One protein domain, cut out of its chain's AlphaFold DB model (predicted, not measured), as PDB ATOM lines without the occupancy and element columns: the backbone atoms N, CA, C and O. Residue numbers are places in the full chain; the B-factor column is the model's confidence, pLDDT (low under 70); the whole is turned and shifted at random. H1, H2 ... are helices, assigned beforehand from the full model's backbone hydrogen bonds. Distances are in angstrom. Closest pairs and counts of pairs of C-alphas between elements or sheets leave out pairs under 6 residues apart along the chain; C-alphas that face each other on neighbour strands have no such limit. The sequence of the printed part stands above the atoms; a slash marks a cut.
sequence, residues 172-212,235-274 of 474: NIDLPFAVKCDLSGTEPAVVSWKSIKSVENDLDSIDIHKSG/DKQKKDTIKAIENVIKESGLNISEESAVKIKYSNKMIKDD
ATOM      1  N   ASN A 172      14.637  -8.095 -30.159       78.38
ATOM      2  CA  ASN A 172      15.113  -8.143 -28.784       78.38
ATOM      3  C   ASN A 172      14.527  -6.956 -28.006       78.38
ATOM      4  O   ASN A 172      14.944  -5.814 -28.201       78.38
ATOM      5  N   ILE A 173      13.562  -7.247 -27.137       82.19
ATOM      6  CA  ILE A 173      12.875  -6.262 -26.294       82.19
ATOM      7  C   ILE A 173      13.413  -6.213 -24.859       82.19
ATOM      8  O   ILE A 173      12.890  -5.459 -24.042       82.19
ATOM      9  N   ASP A 174      14.466  -6.972 -24.536       82.69
ATOM     10  CA  ASP A 174      15.153  -6.921 -23.237       82.69
ATOM     11  C   ASP A 174      16.146  -5.746 -23.176       82.69
ATOM     12  O   ASP A 174      17.312  -5.881 -22.807       82.69
ATOM     13  N   LEU A 175      15.673  -4.564 -23.581       83.44
ATOM     14  CA  LEU A 175      16.426  -3.315 -23.555       83.44
ATOM     15  C   LEU A 175      15.976  -2.471 -22.350       83.44
ATOM     16  O   LEU A 175      14.772  -2.347 -22.131       83.44
ATOM     17  N   PRO A 176      16.890  -1.815 -21.604       83.19
ATOM     18  CA  PRO A 176      16.541  -1.056 -20.391       83.19
ATOM     19  C   PRO A 176      15.511   0.068 -20.581       83.19
ATOM     20  O   PRO A 176      14.930   0.542 -19.610       83.19
ATOM     21  N   PHE A 177      15.320   0.529 -21.817       84.12
ATOM     22  CA  PHE A 177      14.426   1.629 -22.186       84.12
ATOM     23  C   PHE A 177      13.173   1.169 -22.946       84.12
ATOM     24  O   PHE A 177      12.330   2.001 -23.276       84.12
ATOM     25  N   ALA A 178      13.047  -0.127 -23.253       86.38
ATOM     26  CA  ALA A 178      11.874  -0.669 -23.924       86.38
ATOM     27  C   ALA A 178      10.829  -1.092 -22.886       86.38
ATOM     28  O   ALA A 178      11.108  -1.885 -21.987       86.38
ATOM     29  N   VAL A 179       9.610  -0.573 -23.019       90.44
ATOM     30  CA  VAL A 179       8.467  -1.029 -22.221       90.44
ATOM     31  C   VAL A 179       7.835  -2.209 -22.948       90.44
ATOM     32  O   VAL A 179       7.512  -2.107 -24.132       90.44
ATOM     33  N   LYS A 180       7.669  -3.336 -22.253       92.31
ATOM     34  CA  LYS A 180       6.965  -4.501 -22.798       92.31
ATOM     35  C   LYS A 180       5.460  -4.281 -22.726       92.31
ATOM     36  O   LYS A 180       4.966  -3.595 -21.838       92.31
ATOM     37  N   CYS A 181       4.732  -4.882 -23.653       92.69
ATOM     38  CA  CYS A 181       3.283  -4.911 -23.607       92.69
ATOM     39  C   CYS A 181       2.804  -5.657 -22.357       92.69
ATOM     40  O   CYS A 181       3.148  -6.821 -22.163       92.69
ATOM     41  N   ASP A 182       1.938  -5.024 -21.569       92.94
ATOM     42  CA  ASP A 182       1.378  -5.608 -20.345       92.94
ATOM     43  C   ASP A 182       0.407  -6.774 -20.627       92.94
ATOM     44  O   ASP A 182       0.090  -7.557 -19.733       92.94
ATOM     45  N   LEU A 183      -0.084  -6.898 -21.868       91.38
ATOM     46  CA  LEU A 183      -1.038  -7.936 -22.271       91.38
ATOM     47  C   LEU A 183      -0.379  -9.172 -22.882       91.38
ATOM     48  O   LEU A 183      -0.844 -10.277 -22.591       91.38
ATOM     49  N   SER A 184       0.642  -9.001 -23.730       88.31
ATOM     50  CA  SER A 184       1.344 -10.122 -24.370       88.31
ATOM     51  C   SER A 184       2.677 -10.474 -23.709       88.31
ATOM     52  O   SER A 184       3.110 -11.618 -23.765       88.31
ATOM     53  N   GLY A 185       3.361  -9.506 -23.093       87.25
ATOM     54  CA  GLY A 185       4.683  -9.686 -22.484       87.25
ATOM     55  C   GLY A 185       5.836  -9.928 -23.470       87.25
ATOM     56  O   GLY A 185       6.995  -9.898 -23.057       87.25
ATOM     57  N   THR A 186       5.544 -10.143 -24.755       84.38
ATOM     58  CA  THR A 186       6.516 -10.546 -25.788       84.38
ATOM     59  C   THR A 186       6.742  -9.501 -26.872       84.38
ATOM     60  O   THR A 186       7.595  -9.702 -27.726       84.38
ATOM     61  N   GLU A 187       6.011  -8.386 -26.831       90.12
ATOM     62  CA  GLU A 187       6.082  -7.313 -27.828       90.12
ATOM     63  C   GLU A 187       6.329  -5.954 -27.158       90.12
ATOM     64  O   GLU A 187       5.943  -5.773 -25.996       90.12
ATOM     65  N   PRO A 188       6.941  -4.977 -27.853       92.12
ATOM     66  CA  PRO A 188       7.103  -3.630 -27.323       92.12
ATOM     67  C   PRO A 188       5.749  -2.916 -27.235       92.12
ATOM     68  O   PRO A 188       4.882  -3.066 -28.099       92.12
ATOM     69  N   ALA A 189       5.560  -2.121 -26.187       93.00
ATOM     70  CA  ALA A 189       4.389  -1.272 -26.060       93.00
ATOM     71  C   ALA A 189       4.537   0.002 -26.905       93.00
ATOM     72  O   ALA A 189       5.578   0.656 -26.879       93.00
ATOM     73  N   VAL A 190       3.470   0.357 -27.620       93.06
ATOM     74  CA  VAL A 190       3.403   1.538 -28.502       93.06
ATOM     75  C   VAL A 190       2.175   2.408 -28.234       93.06
ATOM     76  O   VAL A 190       2.148   3.558 -28.651       93.06
ATOM     77  N   VAL A 191       1.186   1.893 -27.493       92.00
ATOM     78  CA  VAL A 191       0.016   2.653 -27.032       92.00
ATOM     79  C   VAL A 191       0.004   2.664 -25.511       92.00
ATOM     80  O   VAL A 191       0.073   1.604 -24.883       92.00
ATOM     81  N   SER A 192      -0.115   3.848 -24.911       87.81
ATOM     82  CA  SER A 192      -0.118   4.006 -23.451       87.81
ATOM     83  C   SER A 192      -1.299   4.835 -22.951       87.81
ATOM     84  O   SER A 192      -1.659   5.869 -23.520       87.81
ATOM     85  N   TRP A 193      -1.899   4.418 -21.835       83.31
ATOM     86  CA  TRP A 193      -2.954   5.206 -21.203       83.31
ATOM     87  C   TRP A 193      -2.375   6.383 -20.397       83.31
ATOM     88  O   TRP A 193      -2.064   6.257 -19.214       83.31
ATOM     89  N   LYS A 194      -2.259   7.555 -21.037       82.62
ATOM     90  CA  LYS A 194      -1.954   8.843 -20.366       82.62
ATOM     91  C   LYS A 194      -3.138   9.808 -20.384       82.62
ATOM     92  O   LYS A 194      -3.450  10.461 -19.395       82.62
ATOM     93  N   SER A 195      -3.782   9.918 -21.539       79.81
ATOM     94  CA  SER A 195      -5.010  10.679 -21.782       79.81
ATOM     95  C   SER A 195      -5.669  10.135 -23.046       79.81
ATOM     96  O   SER A 195      -4.987   9.510 -23.857       79.81
ATOM     97  N   ILE A 196      -6.955  10.420 -23.264       81.75
ATOM     98  CA  ILE A 196      -7.638   9.997 -24.496       81.75
ATOM     99  C   ILE A 196      -6.931  10.520 -25.755       81.75
ATOM    100  O   ILE A 196      -6.696   9.760 -26.683       81.75
ATOM    101  N   LYS A 197      -6.464  11.775 -25.729       86.94
ATOM    102  CA  LYS A 197      -5.728  12.389 -26.840       86.94
ATOM    103  C   LYS A 197      -4.367  11.727 -27.087       86.94
ATOM    104  O   LYS A 197      -3.918  11.660 -28.221       86.94
ATOM    105  N   SER A 198      -3.704  11.244 -26.031       86.19
ATOM    106  CA  SER A 198      -2.470  10.457 -26.174       86.19
ATOM    107  C   SER A 198      -2.752   9.143 -26.882       86.19
ATOM    108  O   SER A 198      -2.022   8.790 -27.791       86.19
ATOM    109  N   VAL A 199      -3.825   8.451 -26.488       87.94
ATOM    110  CA  VAL A 199      -4.222   7.190 -27.117       87.94
ATOM    111  C   VAL A 199      -4.569   7.418 -28.582       87.94
ATOM    112  O   VAL A 199      -4.068   6.693 -29.422       87.94
ATOM    113  N   GLU A 200      -5.364   8.438 -28.905       89.75
ATOM    114  CA  GLU A 200      -5.682   8.786 -30.297       89.75
ATOM    115  C   GLU A 200      -4.413   9.024 -31.131       89.75
ATOM    116  O   GLU A 200      -4.263   8.420 -32.188       89.75
ATOM    117  N   ASN A 201      -3.461   9.812 -30.623       90.69
ATOM    118  CA  ASN A 201      -2.189  10.052 -31.309       90.69
ATOM    119  C   ASN A 201      -1.351   8.769 -31.475       90.69
ATOM    120  O   ASN A 201      -0.783   8.548 -32.544       90.69
ATOM    121  N   ASP A 202      -1.259   7.938 -30.430       92.62
ATOM    122  CA  ASP A 202      -0.523   6.670 -30.466       92.62
ATOM    123  C   ASP A 202      -1.151   5.732 -31.519       92.62
ATOM    124  O   ASP A 202      -0.444   5.155 -32.343       92.62
ATOM    125  N   LEU A 203      -2.484   5.638 -31.546       92.38
ATOM    126  CA  LEU A 203      -3.259   4.836 -32.495       92.38
ATOM    127  C   LEU A 203      -3.125   5.323 -33.947       92.38
ATOM    128  O   LEU A 203      -3.002   4.497 -34.853       92.38
ATOM    129  N   ASP A 204      -3.112   6.637 -34.168       90.38
ATOM    130  CA  ASP A 204      -2.850   7.227 -35.485       90.38
ATOM    131  C   ASP A 204      -1.411   6.947 -35.948       90.38
ATOM    132  O   ASP A 204      -1.185   6.692 -37.128       90.38
ATOM    133  N   SER A 205      -0.435   6.936 -35.030       90.94
ATOM    134  CA  SER A 205       0.979   6.695 -35.365       90.94
ATOM    135  C   SER A 205       1.271   5.274 -35.857       90.94
ATOM    136  O   SER A 205       2.212   5.076 -36.624       90.94
ATOM    137  N   ILE A 206       0.449   4.306 -35.443       91.06
ATOM    138  CA  ILE A 206       0.506   2.909 -35.894       91.06
ATOM    139  C   ILE A 206      -0.518   2.616 -36.995       91.06
ATOM    140  O   ILE A 206      -0.802   1.458 -37.281       91.06
ATOM    141  N   ASP A 207      -1.134   3.651 -37.577       89.50
ATOM    142  CA  ASP A 207      -2.100   3.515 -38.668       89.50
ATOM    143  C   ASP A 207      -3.265   2.545 -38.361       89.50
ATOM    144  O   ASP A 207      -3.867   1.958 -39.267       89.50
ATOM    145  N   ILE A 208      -3.661   2.403 -37.084       89.44
ATOM    146  CA  ILE A 208      -4.624   1.366 -36.666       89.44
ATOM    147  C   ILE A 208      -5.983   1.520 -37.345       89.44
ATOM    148  O   ILE A 208      -6.751   0.566 -37.445       89.44
ATOM    149  N   HIS A 209      -6.314   2.731 -37.787       88.19
ATOM    150  CA  HIS A 209      -7.575   3.062 -38.436       88.19
ATOM    151  C   HIS A 209      -7.598   2.717 -39.924       88.19
ATOM    152  O   HIS A 209      -8.512   3.142 -40.626       88.19
ATOM    153  N   LYS A 210      -6.634   1.931 -40.407       83.25
ATOM    154  CA  LYS A 210      -6.646   1.354 -41.747       83.25
ATOM    155  C   LYS A 210      -7.181  -0.075 -41.731       83.25
ATOM    156  O   LYS A 210      -6.945  -0.859 -40.811       83.25
ATOM    157  N   SER A 211      -7.944  -0.412 -42.756       73.81
ATOM    158  CA  SER A 211      -8.427  -1.763 -43.041       73.81
ATOM    159  C   SER A 211      -8.252  -2.035 -44.532       73.81
ATOM    160  O   SER A 211      -8.065  -1.098 -45.310       73.81
ATOM    161  N   GLY A 212      -8.298  -3.296 -44.965       65.56
ATOM    162  CA  GLY A 212      -8.376  -3.558 -46.402       65.56
ATOM    163  C   GLY A 212      -9.705  -3.085 -47.016       65.56
ATOM    164  O   GLY A 212     -10.550  -2.507 -46.336       65.56
ATOM    165  N   ASP A 235     -15.888   6.932 -39.415       86.75
ATOM    166  CA  ASP A 235     -15.842   7.644 -38.126       86.75
ATOM    167  C   ASP A 235     -16.468   6.847 -36.974       86.75
ATOM    168  O   ASP A 235     -15.997   6.915 -35.837       86.75
ATOM    169  N   LYS A 236     -17.516   6.061 -37.260       86.38
ATOM    170  CA  LYS A 236     -18.125   5.151 -36.282       86.38
ATOM    171  C   LYS A 236     -17.124   4.077 -35.845       86.38
ATOM    172  O   LYS A 236     -16.884   3.931 -34.651       86.38
ATOM    173  N   GLN A 237     -16.493   3.393 -36.799       85.50
ATOM    174  CA  GLN A 237     -15.505   2.342 -36.532       85.50
ATOM    175  C   GLN A 237     -14.268   2.872 -35.796       85.50
ATOM    176  O   GLN A 237     -13.766   2.203 -34.891       85.50
ATOM    177  N   LYS A 238     -13.797   4.082 -36.131       89.38
ATOM    178  CA  LYS A 238     -12.699   4.742 -35.407       89.38
ATOM    179  C   LYS A 238     -13.059   4.954 -33.939       89.38
ATOM    180  O   LYS A 238     -12.339   4.488 -33.060       89.38
ATOM    181  N   LYS A 239     -14.219   5.569 -33.672       89.31
ATOM    182  CA  LYS A 239     -14.729   5.795 -32.307       89.31
ATOM    183  C   LYS A 239     -14.925   4.491 -31.541       89.31
ATOM    184  O   LYS A 239     -14.557   4.405 -30.372       89.31
ATOM    185  N   ASP A 240     -15.482   3.475 -32.193       88.69
ATOM    186  CA  ASP A 240     -15.680   2.158 -31.595       88.69
ATOM    187  C   ASP A 240     -14.345   1.473 -31.259       88.69
ATOM    188  O   ASP A 240     -14.226   0.882 -30.185       88.69
ATOM    189  N   THR A 241     -13.330   1.605 -32.118       90.38
ATOM    190  CA  THR A 241     -11.971   1.090 -31.882       90.38
ATOM    191  C   THR A 241     -11.307   1.797 -30.704       90.38
ATOM    192  O   THR A 241     -10.864   1.127 -29.773       90.38
ATOM    193  N   ILE A 242     -11.307   3.135 -30.692       91.62
ATOM    194  CA  ILE A 242     -10.744   3.942 -29.599       91.62
ATOM    195  C   ILE A 242     -11.406   3.562 -28.274       91.62
ATOM    196  O   ILE A 242     -10.717   3.228 -27.315       91.62
ATOM    197  N   LYS A 243     -12.743   3.508 -28.233       90.94
ATOM    198  CA  LYS A 243     -13.492   3.122 -27.028       90.94
ATOM    199  C   LYS A 243     -13.193   1.687 -26.594       90.94
ATOM    200  O   LYS A 243     -13.093   1.399 -25.402       90.94
ATOM    201  N   ALA A 244     -13.067   0.761 -27.545       90.00
ATOM    202  CA  ALA A 244     -12.761  -0.632 -27.249       90.00
ATOM    203  C   ALA A 244     -11.363  -0.809 -26.645       90.00
ATOM    204  O   ALA A 244     -11.216  -1.689 -25.793       90.00
ATOM    205  N   ILE A 245     -10.388  -0.008 -27.084       92.06
ATOM    206  CA  ILE A 245      -9.019   0.029 -26.560       92.06
ATOM    207  C   ILE A 245      -8.988   0.739 -25.209       92.06
ATOM    208  O   ILE A 245      -8.468   0.166 -24.256       92.06
ATOM    209  N   GLU A 246      -9.625   1.908 -25.090       90.50
ATOM    210  CA  GLU A 246      -9.778   2.648 -23.831       90.50
ATOM    211  C   GLU A 246     -10.308   1.734 -22.725       90.50
ATOM    212  O   GLU A 246      -9.689   1.636 -21.671       90.50
ATOM    213  N   ASN A 247     -11.391   0.997 -22.980       88.69
ATOM    214  CA  ASN A 247     -11.972   0.081 -21.996       88.69
ATOM    215  C   ASN A 247     -10.999  -1.008 -21.515       88.69
ATOM    216  O   ASN A 247     -11.197  -1.552 -20.437       88.69
ATOM    217  N   VAL A 248      -9.984  -1.364 -22.308       88.38
ATOM    218  CA  VAL A 248      -8.986  -2.373 -21.926       88.38
ATOM    219  C   VAL A 248      -7.835  -1.743 -21.143       88.38
ATOM    220  O   VAL A 248      -7.380  -2.328 -20.165       88.38
ATOM    221  N   ILE A 249      -7.361  -0.562 -21.552       89.12
ATOM    222  CA  ILE A 249      -6.141   0.034 -20.983       89.12
ATOM    223  C   ILE A 249      -6.404   1.003 -19.825       89.12
ATOM    224  O   ILE A 249      -5.531   1.184 -18.982       89.12
ATOM    225  N   LYS A 250      -7.595   1.609 -19.747       83.88
ATOM    226  CA  LYS A 250      -7.922   2.679 -18.790       83.88
ATOM    227  C   LYS A 250      -7.998   2.211 -17.347       83.88
ATOM    228  O   LYS A 250      -7.451   2.875 -16.473       83.88
ATOM    229  N   GLU A 251      -8.682   1.099 -17.087       71.00
ATOM    230  CA  GLU A 251      -8.934   0.634 -15.714       71.00
ATOM    231  C   GLU A 251      -7.650   0.208 -14.994       71.00
ATOM    232  O   GLU A 251      -7.582   0.261 -13.771       71.00
ATOM    233  N   SER A 252      -6.624  -0.199 -15.744       74.06
ATOM    234  CA  SER A 252      -5.368  -0.726 -15.193       74.06
ATOM    235  C   SER A 252      -4.121   0.049 -15.632       74.06
ATOM    236  O   SER A 252      -3.017  -0.354 -15.287       74.06
ATOM    237  N   GLY A 253      -4.277   1.155 -16.373       83.81
ATOM    238  CA  GLY A 253      -3.158   1.977 -16.853       83.81
ATOM    239  C   GLY A 253      -2.168   1.220 -17.744       83.81
ATOM    240  O   GLY A 253      -0.966   1.441 -17.634       83.81
ATOM    241  N   LEU A 254      -2.663   0.304 -18.581       90.50
ATOM    242  CA  LEU A 254      -1.826  -0.625 -19.347       90.50
ATOM    243  C   LEU A 254      -1.125   0.052 -20.532       90.50
ATOM    244  O   LEU A 254      -1.676   0.943 -21.186       90.50
ATOM    245  N   ASN A 255       0.057  -0.459 -20.856       92.62
ATOM    246  CA  ASN A 255       0.808  -0.199 -22.075       92.62
ATOM    247  C   ASN A 255       0.669  -1.410 -23.000       92.62
ATOM    248  O   ASN A 255       0.955  -2.548 -22.616       92.62
ATOM    249  N   ILE A 256       0.213  -1.188 -24.229       94.81
ATOM    250  CA  ILE A 256      -0.093  -2.273 -25.164       94.81
ATOM    251  C   ILE A 256       0.712  -2.162 -26.455       94.81
ATOM    252  O   ILE A 256       1.078  -1.070 -26.892       94.81
ATOM    253  N   SER A 257       1.001  -3.316 -27.054       94.50
ATOM    254  CA  SER A 257       1.624  -3.416 -28.370       94.50
ATOM    255  C   SER A 257       0.633  -3.124 -29.492       94.50
ATOM    256  O   SER A 257      -0.587  -3.172 -29.298       94.50
ATOM    257  N   GLU A 258       1.172  -2.899 -30.687       94.69
ATOM    258  CA  GLU A 258       0.404  -2.801 -31.928       94.69
ATOM    259  C   GLU A 258      -0.457  -4.056 -32.146       94.69
ATOM    260  O   GLU A 258      -1.669  -3.956 -32.327       94.69
ATOM    261  N   GLU A 259       0.136  -5.247 -31.991       94.31
ATOM    262  CA  GLU A 259      -0.558  -6.541 -32.036       94.31
ATOM    263  C   GLU A 259      -1.779  -6.576 -31.109       94.31
ATOM    264  O   GLU A 259      -2.878  -6.960 -31.516       94.31
ATOM    265  N   SER A 260      -1.606  -6.155 -29.855       95.25
ATOM    266  CA  SER A 260      -2.689  -6.148 -28.870       95.25
ATOM    267  C   SER A 260      -3.801  -5.176 -29.265       95.25
ATOM    268  O   SER A 260      -4.981  -5.514 -29.159       95.25
ATOM    269  N   ALA A 261      -3.442  -3.989 -29.757       95.19
ATOM    270  CA  ALA A 261      -4.397  -2.989 -30.219       95.19
ATOM    271  C   ALA A 261      -5.205  -3.496 -31.429       95.19
ATOM    272  O   ALA A 261      -6.438  -3.414 -31.433       95.19
ATOM    273  N   VAL A 262      -4.535  -4.108 -32.410       94.69
ATOM    274  CA  VAL A 262      -5.163  -4.718 -33.590       94.69
ATOM    275  C   VAL A 262      -6.110  -5.851 -33.181       94.69
ATOM    276  O   VAL A 262      -7.260  -5.887 -33.625       94.69
ATOM    277  N   LYS A 263      -5.705  -6.742 -32.270       95.25
ATOM    278  CA  LYS A 263      -6.595  -7.794 -31.748       95.25
ATOM    279  C   LYS A 263      -7.845  -7.209 -31.088       95.25
ATOM    280  O   LYS A 263      -8.952  -7.689 -31.328       95.25
ATOM    281  N   ILE A 264      -7.717  -6.133 -30.310       93.75
ATOM    282  CA  ILE A 264      -8.877  -5.450 -29.714       93.75
ATOM    283  C   ILE A 264      -9.801  -4.875 -30.801       93.75
ATOM    284  O   ILE A 264     -11.020  -5.061 -30.711       93.75
ATOM    285  N   LYS A 265      -9.239  -4.229 -31.835       92.31
ATOM    286  CA  LYS A 265      -9.986  -3.718 -32.999       92.31
ATOM    287  C   LYS A 265     -10.803  -4.831 -33.656       92.31
ATOM    288  O   LYS A 265     -12.014  -4.684 -33.826       92.31
ATOM    289  N   TYR A 266     -10.170  -5.954 -33.989       91.56
ATOM    290  CA  TYR A 266     -10.825  -7.055 -34.701       91.56
ATOM    291  C   TYR A 266     -11.831  -7.822 -33.837       91.56
ATOM    292  O   TYR A 266     -12.875  -8.227 -34.344       91.56
ATOM    293  N   SER A 267     -11.608  -7.911 -32.525       90.31
ATOM    294  CA  SER A 267     -12.625  -8.408 -31.588       90.31
ATOM    295  C   SER A 267     -13.883  -7.538 -31.604       90.31
ATOM    296  O   SER A 267     -15.000  -8.046 -31.680       90.31
ATOM    297  N   ASN A 268     -13.721  -6.209 -31.581       84.56
ATOM    298  CA  ASN A 268     -14.856  -5.293 -31.645       84.56
ATOM    299  C   ASN A 268     -15.569  -5.365 -33.004       84.56
ATOM    300  O   ASN A 268     -16.798  -5.402 -33.023       84.56
ATOM    301  N   LYS A 269     -14.820  -5.459 -34.115       78.75
ATOM    302  CA  LYS A 269     -15.394  -5.672 -35.453       78.75
ATOM    303  C   LYS A 269     -16.247  -6.936 -35.508       78.75
ATOM    304  O   LYS A 269     -17.393  -6.847 -35.908       78.75
ATOM    305  N   MET A 270     -15.756  -8.075 -35.020       79.31
ATOM    306  CA  MET A 270     -16.527  -9.329 -34.975       79.31
ATOM    307  C   MET A 270     -17.853  -9.216 -34.190       79.31
ATOM    308  O   MET A 270     -18.837  -9.907 -34.465       79.31
ATOM    309  N   ILE A 271     -17.882  -8.389 -33.142       72.62
ATOM    310  CA  ILE A 271     -19.051  -8.268 -32.259       72.62
ATOM    311  C   ILE A 271     -20.067  -7.267 -32.814       72.62
ATOM    312  O   ILE A 271     -21.261  -7.556 -32.790       72.62
ATOM    313  N   LYS A 272     -19.612  -6.097 -33.274       67.25
ATOM    314  CA  LYS A 272     -20.484  -4.967 -33.633       67.25
ATOM    315  C   LYS A 272     -20.658  -4.746 -35.132       67.25
ATOM    316  O   LYS A 272     -21.663  -4.172 -35.534       67.25
ATOM    317  N   ASP A 273     -19.680  -5.166 -35.928       62.66
ATOM    318  CA  ASP A 273     -19.530  -4.785 -37.331       62.66
ATOM    319  C   ASP A 273     -19.088  -5.991 -38.190       62.66
ATOM    320  O   ASP A 273     -18.296  -5.830 -39.121       62.66
ATOM    321  N   ASP A 274     -19.545  -7.211 -37.870       68.50
ATOM    322  CA  ASP A 274     -19.228  -8.420 -38.648       68.50
ATOM    323  C   ASP A 274     -20.025  -8.437 -39.958       68.50
ATOM    324  O   ASP A 274     -20.930  -9.237 -40.170       68.50
TER     325      ASP A 274
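Overview. This is residues 172 to 212 and 235 to 274 of the 474 residues of the protein "CRISPR-associated protein Cas10" of Leptotrichia trevisanii (UniProt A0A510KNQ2). Three helices make the body, their centres in a triangle: H2 packs on both H1 and H3 and crosses each of them at a steep angle, while H1 and H3 stay just apart. A long stretch with no named element, residues 172 to 195, makes one end of the long axis, while H3 runs along that axis to the other end. A short antiparallel pairing of residues 191 to 192 with residues 255 to 256 ties this stretch to the link before H3. The printed part has 81 residues with three named helices, H1, H2 and H3 in that order, and no named strand; the class is all helix, though the helices hold 40 of the 81 residues, under half. The whole is compact, with a radius of gyration of the C-alphas of 12.5 A, and elongated in outline, spanning 39 by 24 by 21 A.

Along the chain. The printed part begins at Asn 172, whose C-alpha is at (15.113, -8.143, -28.784), and residues 172 to 195 come before the first helix. H1 is residues 196 to 205, 14.3 A from first to last C-alpha, beginning at C-alpha 196 at (-7.638, 9.997, -24.496). After the cut, H2 is residues 235 to 249, 21.1 A long. H3 is residues 258 to 272, also 21.1 A long, ending at C-alpha 272 at (-20.484, -4.967, -33.633).

Arrangement. H2 touches H1 with residues 242 to 246 alone; the closest C-alphas, those of Glu 200 and Ile 242, are 7.0 A apart. H1 and H2 run opposite ways at a steep tilt of 68 degrees, only just short of about perpendicular. H2 touches H3 with residues 240 to 245 alone; the closest C-alphas, those of Thr 241 and Lys 265, are 5.3 A apart. H2 and H3 run opposite ways at a steep tilt of 61 degrees. H1 and H3 are apart, but only just, with their closest C-alphas 8.2 A apart. In H1 and H3 every O i to N i+4 pair is within hydrogen-bond range; in H2, 10 of 11 are.

Size, cuts and confidence. The two C-alphas farthest apart are those of Pro 176 and Asp 274, 40.8 A. Residues 213 to 234 are cut out and not printed, and C-alphas 212 and 235 are 15.8 A apart across the cut, which lies in the link from H1 to H2. The link from H2 to H3, 8 residues, is short. The mean pLDDT of the printed part is 86.9; residue 212 and residues 272 to 274, of which 272 belongs to H3, are under 70.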